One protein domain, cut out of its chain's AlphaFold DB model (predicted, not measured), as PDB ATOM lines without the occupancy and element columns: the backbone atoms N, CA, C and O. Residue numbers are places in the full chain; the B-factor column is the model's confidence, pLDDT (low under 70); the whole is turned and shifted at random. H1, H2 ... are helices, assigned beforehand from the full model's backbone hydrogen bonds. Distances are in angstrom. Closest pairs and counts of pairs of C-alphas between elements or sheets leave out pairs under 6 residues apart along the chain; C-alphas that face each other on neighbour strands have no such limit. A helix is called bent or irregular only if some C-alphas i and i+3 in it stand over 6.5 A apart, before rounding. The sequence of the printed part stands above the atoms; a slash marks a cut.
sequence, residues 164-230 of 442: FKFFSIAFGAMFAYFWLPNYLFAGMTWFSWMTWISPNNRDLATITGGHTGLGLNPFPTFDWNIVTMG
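AT A GLANCE: This is residues 164 to 230 of the 442 residues of an uncharacterized protein of Fusarium oxysporum f. sp. lycopersici (strain 4287 / CBS 123668 / FGSC 9935 / NRRL 34936) (UniProt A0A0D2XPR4). One long helix, H1, sticks out with its first part, residues 164 to 173, at one end of a loose rod, and the small helices H2 and H3 pack together at the other end. From H3 a long stretch without a named element, residues 209 to 223, folds back toward H1 and leads to the short helix H4, which lies near H1. The printed part has 67 residues, with four named helices in the order H1, H2, H3, H4 and no named strand; the class is all helix. The whole is loose, with a radius of gyration of the C-alphas of 14.9 A, and its C-alphas span 49 by 24 by 15 A.

HOW THE PARTS SIT: H1, residues 164 to 184, touches no helix. It is near H4, residues 224 to 227: 7 pairs of their C-alphas lie within 10 A, but no pair within 8 A. H2, residues 193 to 197, is apart from H1. H2 touches H3, residues 202 to 208, with 5 pairs of C-alphas within 8 A. The closest C-alphas of these two helices are those of Thr 195 and Ala 205, 5.7 A apart, and their centres are 9.6 A apart. H1 and H3 are apart, as are H2 and H4, and H3 and H4. In H3 every pair of O i and N i+4 is within hydrogen-bond range; in H1 14 of 17 are, in H2 0 of 1, with 2 of 2 pairs of O i and N i+3 within range, and H4 is too short for a pair of O i and N i+4.

IN THESE COORDINATES: H1 has 21 residues and is 29.3 A long from C-alpha 164 at (309.134, 171.587, 236.596) to C-alpha 184 at (333.063, 188.382, 238.184). It is neither bent nor irregular, but only just: C-alphas 181 and 184 are 6.4 A apart. H2, five residues, is 7.5 A long from first to last C-alpha. H3, seven residues, is 10.1 A long. H4, four residues, is 4.9 A long and ends with C-alpha 227 at (331.198, 171.916, 246.457).

THE WHOLE: The outline is a rod, and the two C-alphas farthest apart are those of Phe 164 and Asn 200, at 50.3 A. Residues 164 to 173, which belong to H1, stand free; without them the body of 57 residues spans 38 by 24 by 16 A, with a radius of gyration of 12.2 A. The link from H1 to H2 is short, that from H2 to H3 is tight, and that from H3 to H4 is long, with 15 residues. The printed part has no cut. The mean pLDDT of the printed part is 86.1, and one residue, Phe 164, is under 70.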
ATOM      1  N   PHE A 164     308.675 170.848 237.778       67.75
ATOM      2  CA  PHE A 164     309.134 171.587 236.596       67.75
ATOM      3  C   PHE A 164     309.289 173.098 236.846       67.75
ATOM      4  O   PHE A 164     310.235 173.723 236.364       67.75
ATOM      5  N   LYS A 165     308.385 173.692 237.636       74.62
ATOM      6  CA  LYS A 165     308.464 175.111 238.017       74.62
ATOM      7  C   LYS A 165     309.655 175.359 238.939       74.62
ATOM      8  O   LYS A 165     310.390 176.317 238.725       74.62
ATOM      9  N   PHE A 166     309.859 174.487 239.927       78.75
ATOM     10  CA  PHE A 166     311.021 174.555 240.810       78.75
ATOM     11  C   PHE A 166     312.327 174.432 240.019       78.75
ATOM     12  O   PHE A 166     313.191 175.294 240.145       78.75
ATOM     13  N   PHE A 167     312.422 173.431 239.139       75.06
ATOM     14  CA  PHE A 167     313.574 173.243 238.257       75.06
ATOM     15  C   PHE A 167     313.875 174.493 237.425       75.06
ATOM     16  O   PHE A 167     315.013 174.941 237.402       75.06
ATOM     17  N   SER A 168     312.864 175.096 236.792       76.75
ATOM     18  CA  SER A 168     313.067 176.273 235.933       76.75
ATOM     19  C   SER A 168     313.608 177.477 236.713       76.75
ATOM     20  O   SER A 168     314.490 178.184 236.231       76.75
ATOM     21  N   ILE A 169     313.111 177.692 237.938       87.62
ATOM     22  CA  ILE A 169     313.594 178.759 238.826       87.62
ATOM     23  C   ILE A 169     315.026 178.466 239.278       87.62
ATOM     24  O   ILE A 169     315.885 179.339 239.174       87.62
ATOM     25  N   ALA A 170     315.294 177.248 239.753       85.06
ATOM     26  CA  ALA A 170     316.617 176.843 240.219       85.06
ATOM     27  C   ALA A 170     317.659 176.901 239.091       85.06
ATOM     28  O   ALA A 170     318.755 177.412 239.299       85.06
ATOM     29  N   PHE A 171     317.296 176.457 237.886       82.69
ATOM     30  CA  PHE A 171     318.123 176.550 236.687       82.69
ATOM     31  C   PHE A 171     318.470 178.005 236.360       82.69
ATOM     32  O   PHE A 171     319.642 178.326 236.200       82.69
ATOM     33  N   GLY A 172     317.476 178.901 236.316       90.81
ATOM     34  CA  GLY A 172     317.714 180.324 236.053       90.81
ATOM     35  C   GLY A 172     318.565 180.998 237.135       90.81
ATOM     36  O   GLY A 172     319.475 181.765 236.821       90.81
ATOM     37  N   ALA A 173     318.316 180.674 238.407       90.94
ATOM     38  CA  ALA A 173     319.087 181.192 239.532       90.94
ATOM     39  C   ALA A 173     320.548 180.717 239.490       90.94
ATOM     40  O   ALA A 173     321.454 181.537 239.613       90.94
ATOM     41  N   MET A 174     320.784 179.422 239.259       88.31
ATOM     42  CA  MET A 174     322.136 178.870 239.141       88.31
ATOM     43  C   MET A 174     322.857 179.355 237.887       88.31
ATOM     44  O   MET A 174     324.054 179.617 237.953       88.31
ATOM     45  N   PHE A 175     322.145 179.547 236.775       88.69
ATOM     46  CA  PHE A 175     322.702 180.159 235.571       88.69
ATOM     47  C   PHE A 175     323.240 181.564 235.859       88.69
ATOM     48  O   PHE A 175     324.354 181.878 235.455       88.69
ATOM     49  N   ALA A 176     322.489 182.395 236.587       91.00
ATOM     50  CA  ALA A 176     322.948 183.725 236.982       91.00
ATOM     51  C   ALA A 176     324.082 183.662 238.020       91.00
ATOM     52  O   ALA A 176     325.075 184.379 237.890       91.00
ATOM     53  N   TYR A 177     323.963 182.781 239.021       89.81
ATOM     54  CA  TYR A 177     324.966 182.623 240.074       89.81
ATOM     55  C   TYR A 177     326.309 182.140 239.533       89.81
ATOM     56  O   TYR A 177     327.335 182.611 240.001       89.81
ATOM     57  N   PHE A 178     326.320 181.265 238.525       87.19
ATOM     58  CA  PHE A 178     327.534 180.692 237.939       87.19
ATOM     59  C   PHE A 178     328.573 181.753 237.538       87.19
ATOM     60  O   PHE A 178     329.766 181.571 237.784       87.19
ATOM     61  N   TRP A 179     328.124 182.885 236.987       88.06
ATOM     62  CA  TRP A 179     328.995 183.988 236.564       88.06
ATOM     63  C   TRP A 179     329.735 184.655 237.722       88.06
ATOM     64  O   TRP A 179     330.818 185.203 237.516       88.06
ATOM     65  N   LEU A 180     329.177 184.616 238.932       89.62
ATOM     66  CA  LEU A 180     329.745 185.308 240.080       89.62
ATOM     67  C   LEU A 180     331.095 184.703 240.504       89.62
ATOM     68  O   LEU A 180     332.091 185.416 240.384       89.62
ATOM     69  N   PRO A 181     331.197 183.423 240.919       87.19
ATOM     70  CA  PRO A 181     332.481 182.846 241.289       87.19
ATOM     71  C   PRO A 181     333.373 182.554 240.077       87.19
ATOM     72  O   PRO A 181     334.585 182.584 240.221       87.19
ATOM     73  N   ASN A 182     332.827 182.316 238.875       82.12
ATOM     74  CA  ASN A 182     333.653 181.899 237.729       82.12
ATOM     75  C   ASN A 182     334.198 183.058 236.881       82.12
ATOM     76  O   ASN A 182     335.201 182.870 236.196       82.12
ATOM     77  N   TYR A 183     333.553 184.229 236.882       84.81
ATOM     78  CA  TYR A 183     333.944 185.341 236.009       84.81
ATOM     79  C   TYR A 183     334.087 186.669 236.756       84.81
ATOM     80  O   TYR A 183     335.122 187.319 236.649       84.81
ATOM     81  N   LEU A 184     333.075 187.071 237.529       89.31
ATOM     82  CA  LEU A 184     333.063 188.382 238.184       89.31
ATOM     83  C   LEU A 184     334.023 188.454 239.378       89.31
ATOM     84  O   LEU A 184     334.689 189.471 239.564       89.31
ATOM     85  N   PHE A 185     334.110 187.391 240.185       88.94
ATOM     86  CA  PHE A 185     335.016 187.318 241.329       88.94
ATOM     87  C   PHE A 185     335.570 185.901 241.545       88.94
ATOM     88  O   PHE A 185     335.113 185.144 242.403       88.94
ATOM     89  N   ALA A 186     336.641 185.581 240.810       84.25
ATOM     90  CA  ALA A 186     337.336 184.287 240.857       84.25
ATOM     91  C   ALA A 186     337.865 183.885 242.251       84.25
ATOM     92  O   ALA A 186     338.045 182.701 242.537       84.25
ATOM     93  N   GLY A 187     338.075 184.852 243.154       83.19
ATOM     94  CA  GLY A 187     338.483 184.586 244.538       83.19
ATOM     95  C   GLY A 187     337.447 183.805 245.359       83.19
ATOM     96  O   GLY A 187     337.800 183.209 246.373       83.19
ATOM     97  N   MET A 188     336.183 183.761 244.918       86.31
ATOM     98  CA  MET A 188     335.125 182.971 245.562       86.31
ATOM     99  C   MET A 188     335.247 181.466 245.314       86.31
ATOM    100  O   MET A 188     334.740 180.684 246.117       86.31
ATOM    101  N   THR A 189     335.912 181.047 244.234       86.75
ATOM    102  CA  THR A 189     336.089 179.625 243.911       86.75
ATOM    103  C   THR A 189     337.066 178.950 244.871       86.75
ATOM    104  O   THR A 189     336.781 177.855 245.350       86.75
ATOM    105  N   TRP A 190     338.167 179.617 245.228       84.44
ATOM    106  CA  TRP A 190     339.165 179.115 246.178       84.44
ATOM    107  C   TRP A 190     339.336 180.081 247.348       84.44
ATOM    108  O   TRP A 190     340.296 180.852 247.418       84.44
ATOM    109  N   PHE A 191     338.410 180.028 248.301       88.00
ATOM    110  CA  PHE A 191     338.348 180.979 249.406       88.00
ATOM    111  C   PHE A 191     339.290 180.588 250.561       88.00
ATOM    112  O   PHE A 191     338.868 180.202 251.650       88.00
ATOM    113  N   SER A 192     340.603 180.683 250.331       87.94
ATOM    114  CA  SER A 192     341.656 180.269 251.283       87.94
ATOM    115  C   SER A 192     341.979 181.333 252.346       87.94
ATOM    116  O   SER A 192     343.145 181.651 252.581       87.94
ATOM    117  N   TRP A 193     340.958 181.890 253.000       89.12
ATOM    118  CA  TRP A 193     341.101 183.025 253.926       89.12
ATOM    119  C   TRP A 193     342.061 182.767 255.101       89.12
ATOM    120  O   TRP A 193     342.727 183.687 255.569       89.12
ATOM    121  N   MET A 194     342.191 181.514 255.554       89.81
ATOM    122  CA  MET A 194     343.089 181.140 256.656       89.81
ATOM    123  C   MET A 194     344.564 181.406 256.325       89.81
ATOM    124  O   MET A 194     345.336 181.770 257.207       89.81
ATOM    125  N   THR A 195     344.949 181.307 255.050       88.50
ATOM    126  CA  THR A 195     346.319 181.611 254.605       88.50
ATOM    127  C   THR A 195     346.644 183.105 254.679       88.50
ATOM    128  O   THR A 195     347.810 183.473 254.783       88.50
ATOM    129  N   TRP A 196     345.633 183.983 254.712       88.50
ATOM    130  CA  TRP A 196     345.827 185.431 254.846       88.50
ATOM    131  C   TRP A 196     346.264 185.843 256.253       88.50
ATOM    132  O   TRP A 196     346.823 186.924 256.419       88.50
ATOM    133  N   ILE A 197     346.048 184.983 257.258       90.62
ATOM    134  CA  ILE A 197     346.488 185.226 258.638       90.62
ATOM    135  C   ILE A 197     348.019 185.311 258.702       90.62
ATOM    136  O   ILE A 197     348.569 186.151 259.410       90.62
ATOM    137  N   SER A 198     348.716 184.454 257.949       91.44
ATOM    138  CA  SER A 198     350.174 184.487 257.818       91.44
ATOM    139  C   SER A 198     350.592 184.013 256.418       91.44
ATOM    140  O   SER A 198     350.859 182.825 256.221       91.44
ATOM    141  N   PRO A 199     350.666 184.929 255.434       87.06
ATOM    142  CA  PRO A 199     350.880 184.570 254.028       87.06
ATOM    143  C   PRO A 199     352.214 183.871 253.739       87.06
ATOM    144  O   PRO A 199     352.320 183.110 252.784       87.06
ATOM    145  N   ASN A 200     353.232 184.116 254.569       90.44
ATOM    146  CA  ASN A 200     354.586 183.590 254.371       90.44
ATOM    147  C   ASN A 200     354.850 182.288 255.146       90.44
ATOM    148  O   ASN A 200     355.962 181.762 255.103       90.44
ATOM    149  N   ASN A 201     353.864 181.766 255.883       91.56
ATOM    150  CA  ASN A 201     354.028 180.542 256.656       91.56
ATOM    151  C   ASN A 201     353.735 179.304 255.788       91.56
ATOM    152  O   ASN A 201     352.587 179.036 255.423       91.56
ATOM    153  N   ARG A 202     354.788 178.530 255.495       88.12
ATOM    154  CA  ARG A 202     354.717 177.301 254.690       88.12
ATOM    155  C   ARG A 202     353.776 176.260 255.288       88.12
ATOM    156  O   ARG A 202     353.004 175.660 254.540       88.12
ATOM    157  N   ASP A 203     353.816 176.045 256.595       90.62
ATOM    158  CA  ASP A 203     353.045 174.980 257.246       90.62
ATOM    159  C   ASP A 203     351.556 175.337 257.280       90.62
ATOM    160  O   ASP A 203     350.696 174.495 257.005       90.62
ATOM    161  N   LEU A 204     351.245 176.621 257.497       91.12
ATOM    162  CA  LEU A 204     349.878 177.135 257.401       91.12
ATOM    163  C   LEU A 204     349.315 176.954 255.985       91.12
ATOM    164  O   LEU A 204     348.193 176.467 255.829       91.12
ATOM    165  N   ALA A 205     350.093 177.304 254.956       89.94
ATOM    166  CA  ALA A 205     349.694 177.140 253.559       89.94
ATOM    167  C   ALA A 205     349.541 175.660 253.163       89.94
ATOM    168  O   ALA A 205     348.585 175.301 252.480       89.94
ATOM    169  N   THR A 206     350.437 174.795 253.645       90.69
ATOM    170  CA  THR A 206     350.400 173.337 253.443       90.69
ATOM    171  C   THR A 206     349.109 172.725 253.989       90.69
ATOM    172  O   THR A 206     348.466 171.925 253.313       90.69
ATOM    173  N   ILE A 207     348.697 173.117 255.196       92.44
ATOM    174  CA  ILE A 207     347.533 172.534 255.877       92.44
ATOM    175  C   ILE A 207     346.212 173.129 255.370       92.44
ATOM    176  O   ILE A 207     345.264 172.394 255.091       92.44
ATOM    177  N   THR A 208     346.138 174.456 255.257       91.75
ATOM    178  CA  THR A 208     344.867 175.184 255.058       91.75
ATOM    179  C   THR A 208     344.649 175.680 253.630       91.75
ATOM    180  O   THR A 208     343.537 176.070 253.274       91.75
ATOM    181  N   GLY A 209     345.691 175.681 252.793       87.31
ATOM    182  CA  GLY A 209     345.607 176.172 251.420       87.31
ATOM    183  C   GLY A 209     344.683 175.313 250.558       87.31
ATOM    184  O   GLY A 209     344.796 174.089 250.557       87.31
ATOM    185  N   GLY A 210     343.787 175.955 249.804       81.38
ATOM    186  CA  GLY A 210     342.787 175.264 248.984       81.38
ATOM    187  C   GLY A 210     343.306 174.692 247.661       81.38
ATOM    188  O   GLY A 210     342.752 173.712 247.184       81.38
ATOM    189  N   HIS A 211     344.360 175.270 247.068       76.69
ATOM    190  CA  HIS A 211     344.833 174.869 245.732       76.69
ATOM    191  C   HIS A 211     346.051 173.930 245.759       76.69
ATOM    192  O   HIS A 211     346.107 172.960 245.015       76.69
ATOM    193  N   THR A 212     347.055 174.229 246.588       80.25
ATOM    194  CA  THR A 212     348.303 173.439 246.700       80.25
ATOM    195  C   THR A 212     348.468 172.764 248.061       80.25
ATOM    196  O   THR A 212     349.410 172.000 248.257       80.25
ATOM    197  N   GLY A 213     347.588 173.083 249.012       86.94
ATOM    198  CA  GLY A 213     347.565 172.500 250.347       86.94
ATOM    199  C   GLY A 213     346.569 171.347 250.456       86.94
ATOM    200  O   GLY A 213     346.060 170.829 249.459       86.94
ATOM    201  N   LEU A 214     346.290 170.949 251.695       88.94
ATOM    202  CA  LEU A 214     345.330 169.895 252.030       88.94
ATOM    203  C   LEU A 214     343.896 170.408 252.249       88.94
ATOM    204  O   LEU A 214     342.995 169.607 252.484       88.94
ATOM    205  N   GLY A 215     343.672 171.723 252.164       88.38
ATOM    206  CA  GLY A 215     342.332 172.307 252.135       88.38
ATOM    207  C   GLY A 215     341.559 172.282 253.455       88.38
ATOM    208  O   GLY A 215     340.331 172.369 253.421       88.38
ATOM    209  N   LEU A 216     342.224 172.188 254.617       90.38
ATOM    210  CA  LEU A 216     341.535 172.285 255.909       90.38
ATOM    211  C   LEU A 216     340.994 173.708 256.114       90.38
ATOM    212  O   LEU A 216     341.718 174.602 256.551       90.38
ATOM    213  N   ASN A 217     339.719 173.913 255.784       88.75
ATOM    214  CA  ASN A 217     339.050 175.205 255.862       88.75
ATOM    215  C   ASN A 217     337.533 175.021 256.081       88.75
ATOM    216  O   ASN A 217     336.901 174.310 255.299       88.75
ATOM    217  N   PRO A 218     336.923 175.670 257.094       87.69
ATOM    218  CA  PRO A 218     335.477 175.609 257.328       87.69
ATOM    219  C   PRO A 218     334.617 176.172 256.185       87.69
ATOM    220  O   PRO A 218     333.512 175.691 255.955       87.69
ATOM    221  N   PHE A 219     335.117 177.184 255.472       87.19
ATOM    222  CA  PHE A 219     334.433 177.830 254.348       87.19
ATOM    223  C   PHE A 219     335.381 177.882 253.139       87.19
ATOM    224  O   PHE A 219     335.973 178.926 252.863       87.19
ATOM    225  N   PRO A 220     335.585 176.744 252.446       85.94
ATOM    226  CA  PRO A 220     336.630 176.613 251.431       85.94
ATOM    227  C   PRO A 220     336.268 177.249 250.084       85.94
ATOM    228  O   PRO A 220     337.157 177.639 249.329       85.94
ATOM    229  N   THR A 221     334.978 177.345 249.761       89.00
ATOM    230  CA  THR A 221     334.504 177.804 248.453       89.00
ATOM    231  C   THR A 221     333.075 178.336 248.537       89.00
ATOM    232  O   THR A 221     332.285 177.894 249.372       89.00
ATOM    233  N   PHE A 222     332.741 179.248 247.630       88.88
ATOM    234  CA  PHE A 222     331.367 179.644 247.322       88.88
ATOM    235  C   PHE A 222     330.952 179.202 245.907       88.88
ATOM    236  O   PHE A 222     329.863 179.539 245.448       88.88
ATOM    237  N   ASP A 223     331.792 178.449 245.196       88.12
ATOM    238  CA  ASP A 223     331.464 177.896 243.883       88.12
ATOM    239  C   ASP A 223     330.795 176.529 244.034       88.12
ATOM    240  O   ASP A 223     331.397 175.575 244.533       88.12
ATOM    241  N   TRP A 224     329.551 176.422 243.566       85.44
ATOM    242  CA  TRP A 224     328.786 175.178 243.638       85.44
ATOM    243  C   TRP A 224     329.486 174.018 242.921       85.44
ATOM    244  O   TRP A 224     329.422 172.895 243.406       85.44
ATOM    245  N   ASN A 225     330.223 174.278 241.834       82.81
ATOM    246  CA  ASN A 225     330.946 173.224 241.117       82.81
ATOM    247  C   ASN A 225     332.079 172.623 241.960       82.81
ATOM    248  O   ASN A 225     332.360 171.434 241.838       82.81
ATOM    249  N   ILE A 226     332.717 173.426 242.819       84.38
ATOM    250  CA  ILE A 226     333.752 172.941 243.744       84.38
ATOM    251  C   ILE A 226     333.103 172.158 244.888       84.38
ATOM    252  O   ILE A 226     333.602 171.097 245.252       84.38
ATOM    253  N   VAL A 227     331.962 172.630 245.414       84.25
ATOM    254  CA  VAL A 227     331.198 171.916 246.457       84.25
ATOM    255  C   VAL A 227     330.802 170.515 245.990       84.25
ATOM    256  O   VAL A 227     330.968 169.553 246.735       84.25
ATOM    257  N   THR A 228     330.313 170.382 244.754       81.75
ATOM    258  CA  THR A 228     329.814 169.105 244.221       81.75
ATOM    259  C   THR A 228     330.886 168.226 243.579       81.75
ATOM    260  O   THR A 228     330.557 167.157 243.071       81.75
ATOM    261  N   MET A 229     332.159 168.640 243.573       77.62
ATOM    262  CA  MET A 229     333.229 167.930 242.858       77.62
ATOM    263  C   MET A 229     333.463 166.504 243.391       77.62
ATOM    264  O   MET A 229     333.812 165.616 242.621       77.62
ATOM    265  N   GLY A 230     333.269 166.284 244.698       71.88
ATOM    266  CA  GLY A 230     333.481 164.980 245.346       71.88
ATOM    267  C   GLY A 230     332.205 164.241 245.764       71.88
ATOM    268  O   GLY A 230     332.207 163.017 245.858       71.88
TER     269      GLY A 230